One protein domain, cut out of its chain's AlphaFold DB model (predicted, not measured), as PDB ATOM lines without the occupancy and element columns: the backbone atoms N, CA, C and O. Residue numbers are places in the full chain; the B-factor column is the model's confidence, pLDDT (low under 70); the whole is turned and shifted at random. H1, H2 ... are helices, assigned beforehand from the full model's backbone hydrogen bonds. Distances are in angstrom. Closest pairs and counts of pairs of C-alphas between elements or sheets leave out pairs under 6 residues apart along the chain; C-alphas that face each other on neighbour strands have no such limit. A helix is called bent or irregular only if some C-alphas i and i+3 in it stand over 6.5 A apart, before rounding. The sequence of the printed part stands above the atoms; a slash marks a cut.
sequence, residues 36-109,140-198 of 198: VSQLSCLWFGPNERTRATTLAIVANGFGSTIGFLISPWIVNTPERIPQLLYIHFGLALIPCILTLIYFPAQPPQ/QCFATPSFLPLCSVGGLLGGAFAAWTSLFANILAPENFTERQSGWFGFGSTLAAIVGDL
ATOM      1  N   VAL A  36      32.883 116.919  27.324       85.12
ATOM      2  CA  VAL A  36      31.716 116.869  26.420       85.12
ATOM      3  C   VAL A  36      30.409 117.091  27.188       85.12
ATOM      4  O   VAL A  36      29.569 117.913  26.809       85.12
ATOM      5  N   SER A  37      30.261 116.391  28.313       83.75
ATOM      6  CA  SER A  37      29.080 116.501  29.176       83.75
ATOM      7  C   SER A  37      29.026 117.838  29.925       83.75
ATOM      8  O   SER A  37      27.956 118.441  30.060       83.75
ATOM      9  N   GLN A  38      30.183 118.345  30.362       80.19
ATOM     10  CA  GLN A  38      30.291 119.628  31.054       80.19
ATOM     11  C   GLN A  38      29.992 120.799  30.117       80.19
ATOM     12  O   GLN A  38      29.216 121.684  30.473       80.19
ATOM     13  N   LEU A  39      30.542 120.774  28.903       82.56
ATOM     14  CA  LEU A  39      30.301 121.770  27.866       82.56
ATOM     15  C   LEU A  39      28.821 121.810  27.493       82.56
ATOM     16  O   LEU A  39      28.236 122.889  27.430       82.56
ATOM     17  N   SER A  40      28.200 120.636  27.345       85.69
ATOM     18  CA  SER A  40      26.765 120.526  27.087       85.69
ATOM     19  C   SER A  40      25.939 121.169  28.206       85.69
ATOM     20  O   SER A  40      25.022 121.937  27.931       85.69
ATOM     21  N   CYS A  41      26.291 120.929  29.475       80.19
ATOM     22  CA  CYS A  41      25.619 121.551  30.624       80.19
ATOM     23  C   CYS A  41      25.829 123.069  30.724       80.19
ATOM     24  O   CYS A  41      24.934 123.773  31.204       80.19
ATOM     25  N   LEU A  42      27.007 123.553  30.324       81.44
ATOM     26  CA  LEU A  42      27.407 124.951  30.445       81.44
ATOM     27  C   LEU A  42      26.806 125.822  29.333       81.44
ATOM     28  O   LEU A  42      26.380 126.940  29.612       81.44
ATOM     29  N   TRP A  43      26.757 125.309  28.101       79.44
ATOM     30  CA  TRP A  43      26.342 126.064  26.913       79.44
ATOM     31  C   TRP A  43      24.902 125.797  26.458       79.44
ATOM     32  O   TRP A  43      24.338 126.650  25.777       79.44
ATOM     33  N   PHE A  44      24.280 124.676  26.850       83.00
ATOM     34  CA  PHE A  44      22.920 124.320  26.421       83.00
ATOM     35  C   PHE A  44      21.932 124.182  27.591       83.00
ATOM     36  O   PHE A  44      22.263 123.766  28.711       83.00
ATOM     37  N   GLY A  45      20.671 124.532  27.324       80.44
ATOM     38  CA  GLY A  45      19.576 124.417  28.288       80.44
ATOM     39  C   GLY A  45      19.206 122.955  28.599       80.44
ATOM     40  O   GLY A  45      19.518 122.063  27.810       80.44
ATOM     41  N   PRO A  46      18.506 122.670  29.717       80.31
ATOM     42  CA  PRO A  46      18.214 121.304  30.175       80.31
ATOM     43  C   PRO A  46      17.606 120.369  29.119       80.31
ATOM     44  O   PRO A  46      17.987 119.205  29.054       80.31
ATOM     45  N   ASN A  47      16.720 120.890  28.265       84.25
ATOM     46  CA  ASN A  47      16.031 120.109  27.232       84.25
ATOM     47  C   ASN A  47      16.914 119.784  26.010       84.25
ATOM     48  O   ASN A  47      16.584 118.888  25.238       84.25
ATOM     49  N   GLU A  48      18.027 120.495  25.823       84.38
ATOM     50  CA  GLU A  48      18.914 120.358  24.658       84.38
ATOM     51  C   GLU A  48      20.247 119.679  25.000       84.38
ATOM     52  O   GLU A  48      20.952 119.223  24.102       84.38
ATOM     53  N   ARG A  49      20.574 119.529  26.293       84.75
ATOM     54  CA  ARG A  49      21.820 118.899  26.772       84.75
ATOM     55  C   ARG A  49      22.021 117.484  26.249       84.75
ATOM     56  O   ARG A  49      23.117 117.158  25.798       84.75
ATOM     57  N   THR A  50      20.977 116.655  26.299       86.19
ATOM     58  CA  THR A  50      21.054 115.273  25.810       86.19
ATOM     59  C   THR A  50      21.359 115.261  24.318       86.19
ATOM     60  O   THR A  50      22.273 114.568  23.897       86.19
ATOM     61  N   ARG A  51      20.691 116.118  23.533       87.00
ATOM     62  CA  ARG A  51      20.919 116.233  22.084       87.00
ATOM     63  C   ARG A  51      22.334 116.713  21.759       87.00
ATOM     64  O   ARG A  51      22.976 116.134  20.890       87.00
ATOM     65  N   ALA A  52      22.831 117.725  22.470       86.38
ATOM     66  CA  ALA A  52      24.195 118.225  22.301       86.38
ATOM     67  C   ALA A  52      25.246 117.151  22.634       86.38
ATOM     68  O   ALA A  52      26.210 116.975  21.890       86.38
ATOM     69  N   THR A  53      25.022 116.385  23.707       87.25
ATOM     70  CA  THR A  53      25.920 115.295  24.119       87.25
ATOM     71  C   THR A  53      25.900 114.153  23.102       87.25
ATOM     72  O   THR A  53      26.960 113.710  22.667       87.25
ATOM     73  N   THR A  54      24.713 113.713  22.668       88.06
ATOM     74  CA  THR A  54      24.557 112.681  21.634       88.06
ATOM     75  C   THR A  54      25.227 113.095  20.327       88.06
ATOM     76  O   THR A  54      25.972 112.306  19.756       88.06
ATOM     77  N   LEU A  55      25.057 114.344  19.878       89.12
ATOM     78  CA  LEU A  55      25.707 114.832  18.658       89.12
ATOM     79  C   LEU A  55      27.240 114.762  18.751       89.12
ATOM     80  O   LEU A  55      27.900 114.389  17.782       89.12
ATOM     81  N   ALA A  56      27.810 115.079  19.916       87.12
ATOM     82  CA  ALA A  56      29.247 114.961  20.143       87.12
ATOM     83  C   ALA A  56      29.731 113.496  20.142       87.12
ATOM     84  O   ALA A  56      30.797 113.207  19.597       87.12
ATOM     85  N   ILE A  57      28.943 112.567  20.697       86.69
ATOM     86  CA  ILE A  57      29.232 111.121  20.659       86.69
ATOM     87  C   ILE A  57      29.164 110.598  19.215       86.69
ATOM     88  O   ILE A  57      30.100 109.948  18.751       86.69
ATOM     89  N   VAL A  58      28.124 110.965  18.464       88.25
ATOM     90  CA  VAL A  58      27.968 110.601  17.046       88.25
ATOM     91  C   VAL A  58      29.134 111.129  16.206       88.25
ATOM     92  O   VAL A  58      29.667 110.404  15.364       88.25
ATOM     93  N   ALA A  59      29.595 112.359  16.457       87.62
ATOM     94  CA  ALA A  59      30.769 112.916  15.784       87.62
ATOM     95  C   ALA A  59      32.046 112.098  16.058       87.62
ATOM     96  O   ALA A  59      32.858 111.901  15.149       87.62
ATOM     97  N   ASN A  60      32.213 111.575  17.280       87.25
ATOM     98  CA  ASN A  60      33.312 110.664  17.606       87.25
ATOM     99  C   ASN A  60      33.215 109.347  16.813       87.25
ATOM    100  O   ASN A  60      34.194 108.942  16.183       87.25
ATOM    101  N   GLY A  61      32.032 108.724  16.774       86.06
ATOM    102  CA  GLY A  61      31.793 107.509  15.986       86.06
ATOM    103  C   GLY A  61      32.047 107.714  14.488       86.06
ATOM    104  O   GLY A  61      32.650 106.867  13.820       86.06
ATOM    105  N   PHE A  62      31.662 108.874  13.954       87.69
ATOM    106  CA  PHE A  62      31.908 109.234  12.558       87.69
ATOM    107  C   PHE A  62      33.408 109.333  12.240       87.69
ATOM    108  O   PHE A  62      33.867 108.787  11.234       87.69
ATOM    109  N   GLY A  63      34.197 109.947  13.130       86.38
ATOM    110  CA  GLY A  63      35.658 109.984  13.013       86.38
ATOM    111  C   GLY A  63      36.279 108.583  12.979       86.38
ATOM    112  O   GLY A  63      37.087 108.280  12.100       86.38
ATOM    113  N   SER A  64      35.834 107.700  13.876       84.81
ATOM    114  CA  SER A  64      36.254 106.291  13.917       84.81
ATOM    115  C   SER A  64      35.915 105.544  12.623       84.81
ATOM    116  O   SER A  64      36.745 104.807  12.091       84.81
ATOM    117  N   THR A  65      34.728 105.785  12.063       85.62
ATOM    118  CA  THR A  65      34.265 105.182  10.802       85.62
ATOM    119  C   THR A  65      35.166 105.570   9.626       85.62
ATOM    120  O   THR A  65      35.585 104.713   8.843       85.62
ATOM    121  N   ILE A  66      35.529 106.852   9.530       86.50
ATOM    122  CA  ILE A  66      36.499 107.343   8.542       86.50
ATOM    123  C   ILE A  66      37.868 106.689   8.770       86.50
ATOM    124  O   ILE A  66      38.514 106.260   7.813       86.50
ATOM    125  N   GLY A  67      38.293 106.562  10.029       84.75
ATOM    126  CA  GLY A  67      39.533 105.891  10.412       84.75
ATOM    127  C   GLY A  67      39.599 104.446   9.917       84.75
ATOM    128  O   GLY A  67      40.591 104.070   9.290       84.75
ATOM    129  N   PHE A  68      38.543 103.654  10.113       82.12
ATOM    130  CA  PHE A  68      38.473 102.273   9.617       82.12
ATOM    131  C   PHE A  68      38.524 102.171   8.091       82.12
ATOM    132  O   PHE A  68      39.074 101.203   7.566       82.12
ATOM    133  N   LEU A  69      38.003 103.170   7.375       81.19
ATOM    134  CA  LEU A  69      38.044 103.198   5.917       81.19
ATOM    135  C   LEU A  69      39.422 103.617   5.384       81.19
ATOM    136  O   LEU A  69      39.923 103.013   4.440       81.19
ATOM    137  N   ILE A  70      40.045 104.637   5.978       81.56
ATOM    138  CA  ILE A  70      41.296 105.234   5.482       81.56
ATOM    139  C   ILE A  70      42.533 104.445   5.938       81.56
ATOM    140  O   ILE A  70      43.502 104.321   5.181       81.56
ATOM    141  N   SER A  71      42.520 103.888   7.151       80.94
ATOM    142  CA  SER A  71      43.704 103.240   7.740       80.94
ATOM    143  C   SER A  71      44.253 102.077   6.899       80.94
ATOM    144  O   SER A  71      45.460 102.080   6.649       80.94
ATOM    145  N   PRO A  72      43.428 101.148   6.368       77.31
ATOM    146  CA  PRO A  72      43.914 100.053   5.522       77.31
ATOM    147  C   PRO A  72      44.463 100.520   4.166       77.31
ATOM    148  O   PRO A  72      45.243  99.814   3.539       77.31
ATOM    149  N   TRP A  73      44.059 101.703   3.687       77.19
ATOM    150  CA  TRP A  73      44.565 102.264   2.429       77.19
ATOM    151  C   TRP A  73      45.922 102.942   2.597       77.19
ATOM    152  O   TRP A  73      46.733 102.926   1.670       77.19
ATOM    153  N   ILE A  74      46.178 103.535   3.764       77.62
ATOM    154  CA  ILE A  74      47.450 104.198   4.077       77.62
ATOM    155  C   ILE A  74      48.494 103.180   4.546       77.62
ATOM    156  O   ILE A  74      49.654 103.242   4.125       77.62
ATOM    157  N   VAL A  75      48.096 102.221   5.383       75.88
ATOM    158  CA  VAL A  75      48.990 101.212   5.959       75.88
ATOM    159  C   VAL A  75      48.893  99.921   5.155       75.88
ATOM    160  O   VAL A  75      48.261  98.962   5.567       75.88
ATOM    161  N   ASN A  76      49.556  99.891   3.998       73.69
ATOM    162  CA  ASN A  76      49.756  98.646   3.234       73.69
ATOM    163  C   ASN A  76      51.026  97.885   3.679       73.69
ATOM    164  O   ASN A  76      51.349  96.827   3.147       73.69
ATOM    165  N   THR A  77      51.818  98.459   4.591       74.56
ATOM    166  CA  THR A  77      53.109  97.922   5.057       74.56
ATOM    167  C   THR A  77      53.374  98.453   6.472       74.56
ATOM    168  O   THR A  77      53.091  99.631   6.718       74.56
ATOM    169  N   PRO A  78      53.927  97.653   7.407       72.12
ATOM    170  CA  PRO A  78      54.158  98.075   8.798       72.12
ATOM    171  C   PRO A  78      55.043  99.327   8.940       72.12
ATOM    172  O   PRO A  78      54.887 100.097   9.883       72.12
ATOM    173  N   GLU A  79      55.915  99.595   7.971       78.69
ATOM    174  CA  GLU A  79      56.764 100.797   7.916       78.69
ATOM    175  C   GLU A  79      55.969 102.108   7.797       78.69
ATOM    176  O   GLU A  79      56.481 103.177   8.126       78.69
ATOM    177  N   ARG A  80      54.705 102.045   7.354       79.75
ATOM    178  CA  ARG A  80      53.822 103.214   7.207       79.75
ATOM    179  C   ARG A  80      53.008 103.531   8.460       79.75
ATOM    180  O   ARG A  80      52.329 104.557   8.491       79.75
ATOM    181  N   ILE A  81      53.097 102.710   9.510       81.88
ATOM    182  CA  ILE A  81      52.406 102.959  10.784       81.88
ATOM    183  C   ILE A  81      52.779 104.340  11.364       81.88
ATOM    184  O   ILE A  81      51.861 105.106  11.659       81.88
ATOM    185  N   PRO A  82      54.064 104.752  11.451       83.81
ATOM    186  CA  PRO A  82      54.417 106.085  11.945       83.81
ATOM    187  C   PRO A  82      53.804 107.221  11.115       83.81
ATOM    188  O   PRO A  82      53.356 108.216  11.676       83.81
ATOM    189  N   GLN A  83      53.724 107.064   9.787       82.81
ATOM    190  CA  GLN A  83      53.093 108.056   8.905       82.81
ATOM    191  C   GLN A  83      51.603 108.214   9.216       82.81
ATOM    192  O   GLN A  83      51.113 109.339   9.294       82.81
ATOM    193  N   LEU A  84      50.895 107.105   9.456       84.38
ATOM    194  CA  LEU A  84      49.496 107.140   9.877       84.38
ATOM    195  C   LEU A  84      49.333 107.877  11.217       84.38
ATOM    196  O   LEU A  84      48.410 108.684  11.349       84.38
ATOM    197  N   LEU A  85      50.226 107.649  12.188       84.94
ATOM    198  CA  LEU A  85      50.198 108.365  13.469       84.94
ATOM    199  C   LEU A  85      50.430 109.871  13.296       84.94
ATOM    200  O   LEU A  85      49.713 110.659  13.909       84.94
ATOM    201  N   TYR A  86      51.375 110.289  12.448       86.75
ATOM    202  CA  TYR A  86      51.594 111.713  12.168       86.75
ATOM    203  C   TYR A  86      50.379 112.369  11.503       86.75
ATOM    204  O   TYR A  86      50.043 113.505  11.836       86.75
ATOM    205  N   ILE A  87      49.688 111.653  10.613       86.62
ATOM    206  CA  ILE A  87      48.442 112.131   9.998       86.62
ATOM    207  C   ILE A  87      47.349 112.304  11.060       86.62
ATOM    208  O   ILE A  87      46.715 113.357  11.100       86.62
ATOM    209  N   HIS A  88      47.156 111.326  11.950       85.25
ATOM    210  CA  HIS A  88      46.189 111.439  13.050       85.25
ATOM    211  C   HIS A  88      46.535 112.588  13.999       85.25
ATOM    212  O   HIS A  88      45.650 113.339  14.402       85.25
ATOM    213  N   PHE A  89      47.818 112.763  14.318       87.19
ATOM    214  CA  PHE A  89      48.292 113.872  15.139       87.19
ATOM    215  C   PHE A  89      47.993 115.228  14.487       87.19
ATOM    216  O   PHE A  89      47.448 116.116  15.138       87.19
ATOM    217  N   GLY A  90      48.270 115.371  13.186       87.12
ATOM    218  CA  GLY A  90      47.926 116.574  12.429       87.12
ATOM    219  C   GLY A  90      46.418 116.835  12.401       87.12
ATOM    220  O   GLY A  90      45.980 117.952  12.672       87.12
ATOM    221  N   LEU A  91      45.617 115.796  12.151       87.44
ATOM    222  CA  LEU A  91      44.159 115.901  12.127       87.44
ATOM    223  C   LEU A  91      43.579 116.277  13.495       87.44
ATOM    224  O   LEU A  91      42.607 117.019  13.537       87.44
ATOM    225  N   ALA A  92      44.175 115.810  14.596       86.12
ATOM    226  CA  ALA A  92      43.769 116.152  15.960       86.12
ATOM    227  C   ALA A  92      44.225 117.559  16.391       86.12
ATOM    228  O   ALA A  92      43.541 118.221  17.176       86.12
ATOM    229  N   LEU A  93      45.348 118.055  15.860       89.38
ATOM    230  CA  LEU A  93      45.824 119.413  16.135       89.38
ATOM    231  C   LEU A  93      44.909 120.490  15.550       89.38
ATOM    232  O   LEU A  93      44.731 121.528  16.179       89.38
ATOM    233  N   ILE A  94      44.312 120.253  14.381       88.62
ATOM    234  CA  ILE A  94      43.413 121.216  13.726       88.62
ATOM    235  C   ILE A  94      42.227 121.614  14.629       88.62
ATOM    236  O   ILE A  94      42.088 122.807  14.906       88.62
ATOM    237  N   PRO A  95      41.388 120.684  15.136       84.31
ATOM    238  CA  PRO A  95      40.306 121.031  16.046       84.31
ATOM    239  C   PRO A  95      40.841 121.545  17.382       84.31
ATOM    240  O   PRO A  95      40.241 122.457  17.933       84.31
ATOM    241  N   CYS A  96      41.983 121.052  17.876       85.69
ATOM    242  CA  CYS A  96      42.602 121.584  19.094       85.69
ATOM    243  C   CYS A  96      42.904 123.088  18.954       85.69
ATOM    244  O   CYS A  96      42.417 123.901  19.737       85.69
ATOM    245  N   ILE A  97      43.602 123.489  17.891       87.81
ATOM    246  CA  ILE A  97      43.907 124.896  17.606       87.81
ATOM    247  C   ILE A  97      42.620 125.694  17.369       87.81
ATOM    248  O   ILE A  97      42.469 126.788  17.912       87.81
ATOM    249  N   LEU A  98      41.668 125.146  16.609       86.31
ATOM    250  CA  LEU A  98      40.394 125.813  16.347       86.31
ATOM    251  C   LEU A  98      39.610 126.069  17.641       86.31
ATOM    252  O   LEU A  98      39.075 127.160  17.819       86.31
ATOM    253  N   THR A  99      39.585 125.107  18.566       82.81
ATOM    254  CA  THR A  99      38.940 125.278  19.877       82.81
ATOM    255  C   THR A  99      39.652 126.321  20.732       82.81
ATOM    256  O   THR A  99      38.978 127.123  21.367       82.81
ATOM    257  N   LEU A 100      40.986 126.389  20.692       82.38
ATOM    258  CA  LEU A 100      41.748 127.402  21.429       82.38
ATOM    259  C   LEU A 100      41.517 128.828  20.902       82.38
ATOM    260  O   LEU A 100      41.584 129.777  21.679       82.38
ATOM    261  N   ILE A 101      41.254 128.989  19.601       85.12
ATOM    262  CA  ILE A 101      41.021 130.302  18.978       85.12
ATOM    263  C   ILE A 101      39.550 130.727  19.090       85.12
ATOM    264  O   ILE A 101      39.267 131.888  19.374       85.12
ATOM    265  N   TYR A 102      38.616 129.811  18.819       79.88
ATOM    266  CA  TYR A 102      37.197 130.137  18.650       79.88
ATOM    267  C   TYR A 102      36.376 129.988  19.934       79.88
ATOM    268  O   TYR A 102      35.381 130.691  20.098       79.88
ATOM    269  N   PHE A 103      36.755 129.077  20.837       75.44
ATOM    270  CA  PHE A 103      35.966 128.782  22.032       75.44
ATOM    271  C   PHE A 103      36.477 129.601  23.230       75.44
ATOM    272  O   PHE A 103      37.521 129.270  23.797       75.44
ATOM    273  N   PRO A 104      35.772 130.671  23.653       67.69
ATOM    274  CA  PRO A 104      36.128 131.371  24.879       67.69
ATOM    275  C   PRO A 104      35.942 130.434  26.078       67.69
ATOM    276  O   PRO A 104      35.049 129.587  26.089       67.69
ATOM    277  N   ALA A 105      36.759 130.623  27.118       65.38
ATOM    278  CA  ALA A 105      36.771 129.769  28.311       65.38
ATOM    279  C   ALA A 105      35.410 129.678  29.036       65.38
ATOM    280  O   ALA A 105      35.208 128.779  29.849       65.38
ATOM    281  N   GLN A 106      34.477 130.595  28.759       64.56
ATOM    282  CA  GLN A 106      33.171 130.651  29.402       64.56
ATOM    283  C   GLN A 106      32.133 131.337  28.493       64.56
ATOM    284  O   GLN A 106      32.481 132.315  27.823       64.56
ATOM    285  N   PRO A 107      30.866 130.869  28.452       68.06
ATOM    286  CA  PRO A 107      29.816 131.554  27.703       68.06
ATOM    287  C   PRO A 107      29.533 132.945  28.307       68.06
ATOM    288  O   PRO A 107      29.484 133.064  29.533       68.06
ATOM    289  N   PRO A 108      29.296 133.991  27.486       62.28
ATOM    290  CA  PRO A 108      29.048 135.357  27.972       62.28
ATOM    291  C   PRO A 108      27.809 135.509  28.867       62.28
ATOM    292  O   PRO A 108      27.735 136.438  29.667       62.28
ATOM    293  N   GLN A 109      26.829 134.613  28.735       61.47
ATOM    294  CA  GLN A 109      25.642 134.559  29.585       61.47
ATOM    295  C   GLN A 109      25.356 133.106  29.951       61.47
ATOM    296  O   GLN A 109      25.362 132.237  29.084       61.47
ATOM    297  N   GLN A 140      29.893 109.459  47.564       84.56
ATOM    298  CA  GLN A 140      28.483 109.840  47.512       84.56
ATOM    299  C   GLN A 140      27.785 109.319  46.244       84.56
ATOM    300  O   GLN A 140      26.649 108.847  46.332       84.56
ATOM    301  N   CYS A 141      28.470 109.306  45.098       81.50
ATOM    302  CA  CYS A 141      27.986 108.643  43.885       81.50
ATOM    303  C   CYS A 141      27.756 107.150  44.139       81.50
ATOM    304  O   CYS A 141      26.660 106.658  43.895       81.50
ATOM    305  N   PHE A 142      28.730 106.448  44.731       83.62
ATOM    306  CA  PHE A 142      28.581 105.029  45.077       83.62
ATOM    307  C   PHE A 142      27.497 104.749  46.128       83.62
ATOM    308  O   PHE A 142      26.932 103.660  46.140       83.62
ATOM    309  N   ALA A 143      27.176 105.717  46.990       82.50
ATOM    310  CA  ALA A 143      26.084 105.606  47.958       82.50
ATOM    311  C   ALA A 143      24.694 105.879  47.350       82.50
ATOM    312  O   ALA A 143      23.678 105.625  47.999       82.50
ATOM    313  N   THR A 144      24.626 106.408  46.124       89.00
ATOM    314  CA  THR A 144      23.358 106.713  45.456       89.00
ATOM    315  C   THR A 144      22.769 105.425  44.866       89.00
ATOM    316  O   THR A 144      23.410 104.803  44.017       89.00
ATOM    317  N   PRO A 145      21.542 105.015  45.244       81.12
ATOM    318  CA  PRO A 145      20.984 103.713  44.861       81.12
ATOM    319  C   PRO A 145      20.790 103.553  43.347       81.12
ATOM    320  O   PRO A 145      20.856 102.440  42.836       81.12
ATOM    321  N   SER A 146      20.608 104.652  42.613       88.00
ATOM    322  CA  SER A 146      20.495 104.634  41.150       88.00
ATOM    323  C   SER A 146      21.836 104.408  40.446       88.00
ATOM    324  O   SER A 146      21.862 103.878  39.341       88.00
ATOM    325  N   PHE A 147      22.956 104.787  41.066       87.75
ATOM    326  CA  PHE A 147      24.268 104.777  40.417       87.75
ATOM    327  C   PHE A 147      24.784 103.357  40.168       87.75
ATOM    328  O   PHE A 147      25.244 103.051  39.073       87.75
ATOM    329  N   LEU A 148      24.665 102.465  41.156       88.94
ATOM    330  CA  LEU A 148      25.243 101.122  41.066       88.94
ATOM    331  C   LEU A 148      24.601 100.244  39.963       88.94
ATOM    332  O   LEU A 148      25.350  99.616  39.207       88.94
ATOM    333  N   PRO A 149      23.263 100.224  39.783       89.81
ATOM    334  CA  PRO A 149      22.633  99.551  38.646       89.81
ATOM    335  C   PRO A 149      23.023 100.168  37.298       89.81
ATOM    336  O   PRO A 149      23.336  99.432  36.365       89.81
ATOM    337  N   LEU A 150      23.072 101.504  37.204       87.69
ATOM    338  CA  LEU A 150      23.500 102.222  35.996       87.69
ATOM    339  C   LEU A 150      24.938 101.855  35.601       87.69
ATOM    340  O   LEU A 150      25.195 101.526  34.443       87.69
ATOM    341  N   CYS A 151      25.861 101.831  36.565       88.19
ATOM    342  CA  CYS A 151      27.238 101.395  36.344       88.19
ATOM    343  C   CYS A 151      27.328  99.929  35.926       88.19
ATOM    344  O   CYS A 151      28.129  99.595  35.059       88.19
ATOM    345  N   SER A 152      26.514  99.058  36.522       89.75
ATOM    346  CA  SER A 152      26.521  97.630  36.199       89.75
ATOM    347  C   SER A 152      26.041  97.387  34.770       89.75
ATOM    348  O   SER A 152      26.703  96.683  34.014       89.75
ATOM    349  N   VAL A 153      24.935  98.016  34.366       91.19
ATOM    350  CA  VAL A 153      24.404  97.902  32.999       91.19
ATOM    351  C   VAL A 153      25.375  98.509  31.989       91.19
ATOM    352  O   VAL A 153      25.726  97.846  31.016       91.19
ATOM    353  N   GLY A 154      25.866  99.727  32.235       86.50
ATOM    354  CA  GLY A 154      26.831 100.379  31.345       86.50
ATOM    355  C   GLY A 154      28.141  99.596  31.222       86.50
ATOM    356  O   GLY A 154      28.653  99.413  30.120       86.50
ATOM    357  N   GLY A 155      28.646  99.065  32.338       88.75
ATOM    358  CA  GLY A 155      29.850  98.240  32.373       88.75
ATOM    359  C   GLY A 155      29.679  96.901  31.659       88.75
ATOM    360  O   GLY A 155      30.569  96.496  30.917       88.75
ATOM    361  N   LEU A 156      28.534  96.232  31.825       93.06
ATOM    362  CA  LEU A 156      28.240  94.981  31.121       93.06
ATOM    363  C   LEU A 156      28.095  95.201  29.616       93.06
ATOM    364  O   LEU A 156      28.682  94.448  28.845       93.06
ATOM    365  N   LEU A 157      27.364  96.235  29.195       86.75
ATOM    366  CA  LEU A 157      27.191  96.552  27.775       86.75
ATOM    367  C   LEU A 157      28.524  96.947  27.126       86.75
ATOM    368  O   LEU A 157      28.911  96.364  26.113       86.75
ATOM    369  N   GLY A 158      29.262  97.876  27.740       84.25
ATOM    370  CA  GLY A 158      30.565  98.312  27.236       84.25
ATOM    371  C   GLY A 158      31.608  97.192  27.250       84.25
ATOM    372  O   GLY A 158      32.348  97.019  26.284       84.25
ATOM    373  N   GLY A 159      31.632  96.384  28.313       87.12
ATOM    374  CA  GLY A 159      32.532  95.240  28.446       87.12
ATOM    375  C   GLY A 159      32.227  94.126  27.446       87.12
ATOM    376  O   GLY A 159      33.150  93.597  26.830       87.12
ATOM    377  N   ALA A 160      30.949  93.802  27.229       87.88
ATOM    378  CA  ALA A 160      30.537  92.825  26.225       87.88
ATOM    379  C   ALA A 160      30.924  93.278  24.811       87.88
ATOM    380  O   ALA A 160      31.468  92.482  24.045       87.88
ATOM    381  N   PHE A 161      30.716  94.558  24.487       82.38
ATOM    382  CA  PHE A 161      31.141  95.127  23.210       82.38
ATOM    383  C   PHE A 161      32.665  95.055  23.032       82.38
ATOM    384  O   PHE A 161      33.135  94.551  22.015       82.38
ATOM    385  N   ALA A 162      33.443  95.467  24.039       82.25
ATOM    386  CA  ALA A 162      34.906  95.424  23.985       82.25
ATOM    387  C   ALA A 162      35.461  93.990  23.873       82.25
ATOM    388  O   ALA A 162      36.427  93.737  23.144       82.25
ATOM    389  N   ALA A 163      34.845  93.035  24.575       85.50
ATOM    390  CA  ALA A 163      35.184  91.620  24.469       85.50
ATOM    391  C   ALA A 163      34.882  91.094  23.059       85.50
ATOM    392  O   ALA A 163      35.739  90.458  22.445       85.50
ATOM    393  N   TRP A 164      33.706  91.422  22.517       82.19
ATOM    394  CA  TRP A 164      33.313  91.055  21.159       82.19
ATOM    395  C   TRP A 164      34.289  91.594  20.106       82.19
ATOM    396  O   TRP A 164      34.801  90.822  19.295       82.19
ATOM    397  N   THR A 165      34.626  92.889  20.147       76.44
ATOM    398  CA  THR A 165      35.579  93.494  19.199       76.44
ATOM    399  C   THR A 165      36.976  92.882  19.304       76.44
ATOM    400  O   THR A 165      37.650  92.715  18.291       76.44
ATOM    401  N   SER A 166      37.405  92.501  20.511       77.81
ATOM    402  CA  SER A 166      38.718  91.876  20.734       77.81
ATOM    403  C   SER A 166      38.773  90.435  20.223       77.81
ATOM    404  O   SER A 166      39.794  89.992  19.696       77.81
ATOM    405  N   LEU A 167      37.671  89.693  20.353       78.75
ATOM    406  CA  LEU A 167      37.560  88.324  19.850       78.75
ATOM    407  C   LEU A 167      37.408  88.269  18.329       78.75
ATOM    408  O   LEU A 167      37.767  87.259  17.730       78.75
ATOM    409  N   PHE A 168      36.940  89.350  17.703       70.62
ATOM    410  CA  PHE A 168      36.711  89.428  16.261       70.62
ATOM    411  C   PHE A 168      37.949  89.020  15.448       70.62
ATOM    412  O   PHE A 168      37.854  88.202  14.535       70.62
ATOM    413  N   ALA A 169      39.136  89.503  15.835       67.19
ATOM    414  CA  ALA A 169      40.391  89.149  15.169       67.19
ATOM    415  C   ALA A 169      40.744  87.654  15.301       67.19
ATOM    416  O   ALA A 169      41.261  87.060  14.359       67.19
ATOM    417  N   ASN A 170      40.427  87.030  16.440       69.38
ATOM    418  CA  ASN A 170      40.689  85.608  16.688       69.38
ATOM    419  C   ASN A 170      39.676  84.693  15.986       69.38
ATOM    420  O   ASN A 170      40.045  83.619  15.523       69.38
ATOM    421  N   ILE A 171      38.412  85.119  15.887       73.38
ATOM    422  CA  ILE A 171      37.349  84.375  15.195       73.38
ATOM    423  C   ILE A 171      37.571  84.390  13.677       73.38
ATOM    424  O   ILE A 171      37.298  83.395  13.013       73.38
ATOM    425  N   LEU A 172      38.095  85.490  13.126       67.56
ATOM    426  CA  LEU A 172      38.383  85.621  11.693       67.56
ATOM    427  C   LEU A 172      39.749  85.048  11.280       67.56
ATOM    428  O   LEU A 172      39.987  84.852  10.089       67.56
ATOM    429  N   ALA A 173      40.640  84.766  12.238       64.69
ATOM    430  CA  ALA A 173      41.960  84.183  11.988       64.69
ATOM    431  C   ALA A 173      41.948  82.877  11.155       64.69
ATOM    432  O   ALA A 173      42.806  82.751  10.279       64.69
ATOM    433  N   PRO A 174      41.022  81.914  11.362       67.12
ATOM    434  CA  PRO A 174      40.954  80.697  10.544       67.12
ATOM    435  C   PRO A 174      40.377  80.888   9.129       67.12
ATOM    436  O   PRO A 174      40.539  80.003   8.294       67.12
ATOM    437  N   GLU A 175      39.740  82.022   8.822       65.94
ATOM    438  CA  GLU A 175      38.913  82.193   7.613       65.94
ATOM    439  C   GLU A 175      39.604  82.953   6.452       65.94
ATOM    440  O   GLU A 175      38.958  83.332   5.480       65.94
ATOM    441  N   ASN A 176      40.928  83.173   6.492       65.44
ATOM    442  CA  ASN A 176      41.700  83.850   5.422       65.44
ATOM    443  C   ASN A 176      41.134  85.220   4.972       65.44
ATOM    444  O   ASN A 176      41.284  85.620   3.813       65.44
ATOM    445  N   PHE A 177      40.500  85.974   5.874       68.56
ATOM    446  CA  PHE A 177      39.991  87.304   5.538       68.56
ATOM    447  C   PHE A 177      41.130  88.288   5.238       68.56
ATOM    448  O   PHE A 177      42.117  88.391   5.966       68.56
ATOM    449  N   THR A 178      40.968  89.055   4.160       70.69
ATOM    450  CA  THR A 178      41.908  90.117   3.776       70.69
ATOM    451  C   THR A 178      41.743  91.327   4.705       70.69
ATOM    452  O   THR A 178      40.623  91.656   5.092       70.69
ATOM    453  N   GLU A 179      42.819  92.064   5.008       66.56
ATOM    454  CA  GLU A 179      42.776  93.279   5.854       66.56
ATOM    455  C   GLU A 179      41.704  94.290   5.407       66.56
ATOM    456  O   GLU A 179      41.026  94.905   6.229       66.56
ATOM    457  N   ARG A 180      41.472  94.398   4.092       68.56
ATOM    458  CA  ARG A 180      40.405  95.232   3.519       68.56
ATOM    459  C   ARG A 180      39.005  94.793   3.946       68.56
ATOM    460  O   ARG A 180      38.161  95.644   4.196       68.56
ATOM    461  N   GLN A 181      38.747  93.490   4.031       74.62
ATOM    462  CA  GLN A 181      37.452  92.964   4.472       74.62
ATOM    463  C   GLN A 181      37.238  93.238   5.963       74.62
ATOM    464  O   GLN A 181      36.148  93.651   6.348       74.62
ATOM    465  N   SER A 182      38.287  93.115   6.781       73.81
ATOM    466  CA  SER A 182      38.246  93.498   8.200       73.81
ATOM    467  C   SER A 182      37.913  94.987   8.386       73.81
ATOM    468  O   SER A 182      37.043  95.335   9.186       73.81
ATOM    469  N   GLY A 183      38.511  95.862   7.566       74.44
ATOM    470  CA  GLY A 183      38.172  97.289   7.532       74.44
ATOM    471  C   GLY A 183      36.694  97.555   7.218       74.44
ATOM    472  O   GLY A 183      36.064  98.369   7.889       74.44
ATOM    473  N   TRP A 184      36.104  96.822   6.264       80.44
ATOM    474  CA  TRP A 184      34.673  96.928   5.943       80.44
ATOM    475  C   TRP A 184      33.757  96.445   7.073       80.44
ATOM    476  O   TRP A 184      32.722  97.067   7.316       80.44
ATOM    477  N   PHE A 185      34.130  95.383   7.792       81.38
ATOM    478  CA  PHE A 185      33.368  94.929   8.959       81.38
ATOM    479  C   PHE A 185      33.416  95.946  10.105       81.38
ATOM    480  O   PHE A 185      32.373  96.243  10.687       81.38
ATOM    481  N   GLY A 186      34.589  96.524  10.390       79.69
ATOM    482  CA  GLY A 186      34.738  97.601  11.378       79.69
ATOM    483  C   GLY A 186      33.980  98.876  10.993       79.69
ATOM    484  O   GLY A 186      33.343  99.509  11.834       79.69
ATOM    485  N   PHE A 187      33.973  99.222   9.704       84.12
ATOM    486  CA  PHE A 187      33.154 100.311   9.173       84.12
ATOM    487  C   PHE A 187      31.655 100.045   9.388       84.12
ATOM    488  O   PHE A 187      30.949 100.894   9.930       84.12
ATOM    489  N   GLY A 188      31.172  98.857   9.008       85.56
ATOM    490  CA  GLY A 188      29.760  98.493   9.129       85.56
ATOM    491  C   GLY A 188      29.271  98.456  10.578       85.56
ATOM    492  O   GLY A 188      28.180  98.947  10.867       85.56
ATOM    493  N   SER A 189      30.086  97.934  11.500       82.94
ATOM    494  CA  SER A 189      29.742  97.903  12.926       82.94
ATOM    495  C   SER A 189      29.690  99.303  13.538       82.94
ATOM    496  O   SER A 189      28.755  99.607  14.277       82.94
ATOM    497  N   THR A 190      30.640 100.175  13.191       83.62
ATOM    498  CA  THR A 190      30.667 101.555  13.702       83.62
ATOM    499  C   THR A 190      29.499 102.371  13.144       83.62
ATOM    500  O   THR A 190      28.882 103.136  13.878       83.62
ATOM    501  N   LEU A 191      29.122 102.161  11.878       86.12
ATOM    502  CA  LEU A 191      27.954 102.813  11.286       86.12
ATOM    503  C   LEU A 191      26.646 102.373  11.958       86.12
ATOM    504  O   LEU A 191      25.794 103.211  12.250       86.12
ATOM    505  N   ALA A 192      26.494 101.077  12.237       86.31
ATOM    506  CA  ALA A 192      25.342 100.564  12.974       86.31
ATOM    507  C   ALA A 192      25.272 101.143  14.398       86.31
ATOM    508  O   ALA A 192      24.182 101.475  14.859       86.31
ATOM    509  N   ALA A 193      26.421 101.315  15.062       84.31
ATOM    510  CA  ALA A 193      26.494 101.965  16.369       84.31
ATOM    511  C   ALA A 193      26.036 103.430  16.304       84.31
ATOM    512  O   ALA A 193      25.181 103.824  17.085       84.31
ATOM    513  N   ILE A 194      26.498 104.200  15.308       86.50
ATOM    514  CA  ILE A 194      26.061 105.593  15.105       86.50
ATOM    515  C   ILE A 194      24.540 105.688  14.936       86.50
ATOM    516  O   ILE A 194      23.917 106.590  15.485       86.50
ATOM    517  N   VAL A 195      23.933 104.767  14.179       86.56
ATOM    518  CA  VAL A 195      22.471 104.725  13.997       86.56
ATOM    519  C   VAL A 195      21.751 104.369  15.298       86.56
ATOM    520  O   VAL A 195      20.656 104.868  15.528       86.56
ATOM    521  N   GLY A 196      22.349 103.526  16.144       83.56
ATOM    522  CA  GLY A 196      21.814 103.204  17.467       83.56
ATOM    523  C   GLY A 196      21.949 104.336  18.493       83.56
ATOM    524  O   GLY A 196      21.160 104.380  19.432       83.56
ATOM    525  N   ASP A 197      22.922 105.235  18.312       80.19
ATOM    526  CA  ASP A 197      23.174 106.374  19.204       80.19
ATOM    527  C   ASP A 197      22.234 107.576  18.954       80.19
ATOM    528  O   ASP A 197      22.143 108.457  19.813       80.19
ATOM    529  N   LEU A 198      21.558 107.631  17.796       76.81
ATOM    530  CA  LEU A 198      20.622 108.690  17.364       76.81
ATOM    531  C   LEU A 198      19.215 108.534  17.963       76.81
ATOM    532  O   LEU A 198      18.661 109.580  18.386       76.81
TER     533      LEU A 198
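AT A GLANCE: This is residues 36 to 109 and 140 to 198 of the 198 residues of a protein of Rotaria sordida (UniProt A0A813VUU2). The longest helix, H5, stands at one end of a loose, curved row of four long helices, H5, H6, H2 and H3, in which only H2 and H6 pack side by side. H3 meets the end of H2 and opens from it as a narrow V, H5 is splayed away from H6, short H1 folds back on the start of H2, and tiny H4 sits by the start of H5. The printed part has 133 residues with six named helices, H1 to H6 in chain order, and no named strand; the class is all helix. The whole is loose, with a radius of gyration of the C-alphas of 19.1 A and spans of 55 by 41 by 26 A.

IN THESE COORDINATES: Find C-alpha 147 at (24.268, 104.777, 40.417); from there H5 runs over residues 147 to 175, 42.4 A, with a kink of 28 degrees near residue 167. Next look at H6, residues 179 to 197, 27.1 A, ending at C-alpha 197 at (23.174, 106.374, 19.204). H2, residues 49 to 74, measures 37.3 A and has a kink of 26 degrees near residue 68. H3, residues 78 to 102, measures 37.6 A. H1, residues 36 to 43, is 10.7 A long and begins at C-alpha 36 at (31.716, 116.869, 26.420); H4, residues 140 to 143, is 4.9 A long. H3 is irregular, with C-alphas 79 and 82 7.1 A apart; H2 and H5 are only just irregular, at 6.7 A between C-alphas 69 and 72 and 6.9 A between C-alphas 171 and 174.

HOW THE PARTS SIT: From H5, look to H6: they are near each other, with 7 pairs of C-alphas within 10 A and the closest at 8.5 A. H4 is close to H5 but not clearly touching, the closest C-alphas, of Cys 141 and Phe 147, being 6.4 A apart. H6 touches H2, the hub, at a shallow tilt of 8 degrees, opposite ways; the closest C-alphas, of Thr 65 and Phe 187, are 5.3 A apart. H2 and H3 form a helical hairpin and only just touch, with 3 pairs of C-alphas within 8 A, through residues 71 to 74 and 80 to 84; Ile 74 and Leu 84 have the closest C-alphas, 6.8 A apart, at a shallow tilt of 29 degrees. H1 and H2 form another, at a steep tilt of 42 degrees; the closest C-alphas, of Ser 40 and Arg 49, are 5.2 A apart. H2 and H5 are apart, as are H3 and H6. Every O i to N i+4 pair is within hydrogen-bond range in H1 and H6, against 20 of 22 in H2, 18 of 21 in H3 and 21 of 25 in H5; H4 is too short for such a pair.

THE WHOLE: The farthest C-alphas, of Gln 109 and Pro 174, are 59.1 A apart. Residues 110 to 139 are not printed, and C-alphas 109 and 140 stand 30.7 A apart across the cut. The links printed whole are tight. Residues 104 to 109, 169 to 170, 172 to 177 and 179 to 180 have pLDDT under 70; the mean of the printed part is 81.4.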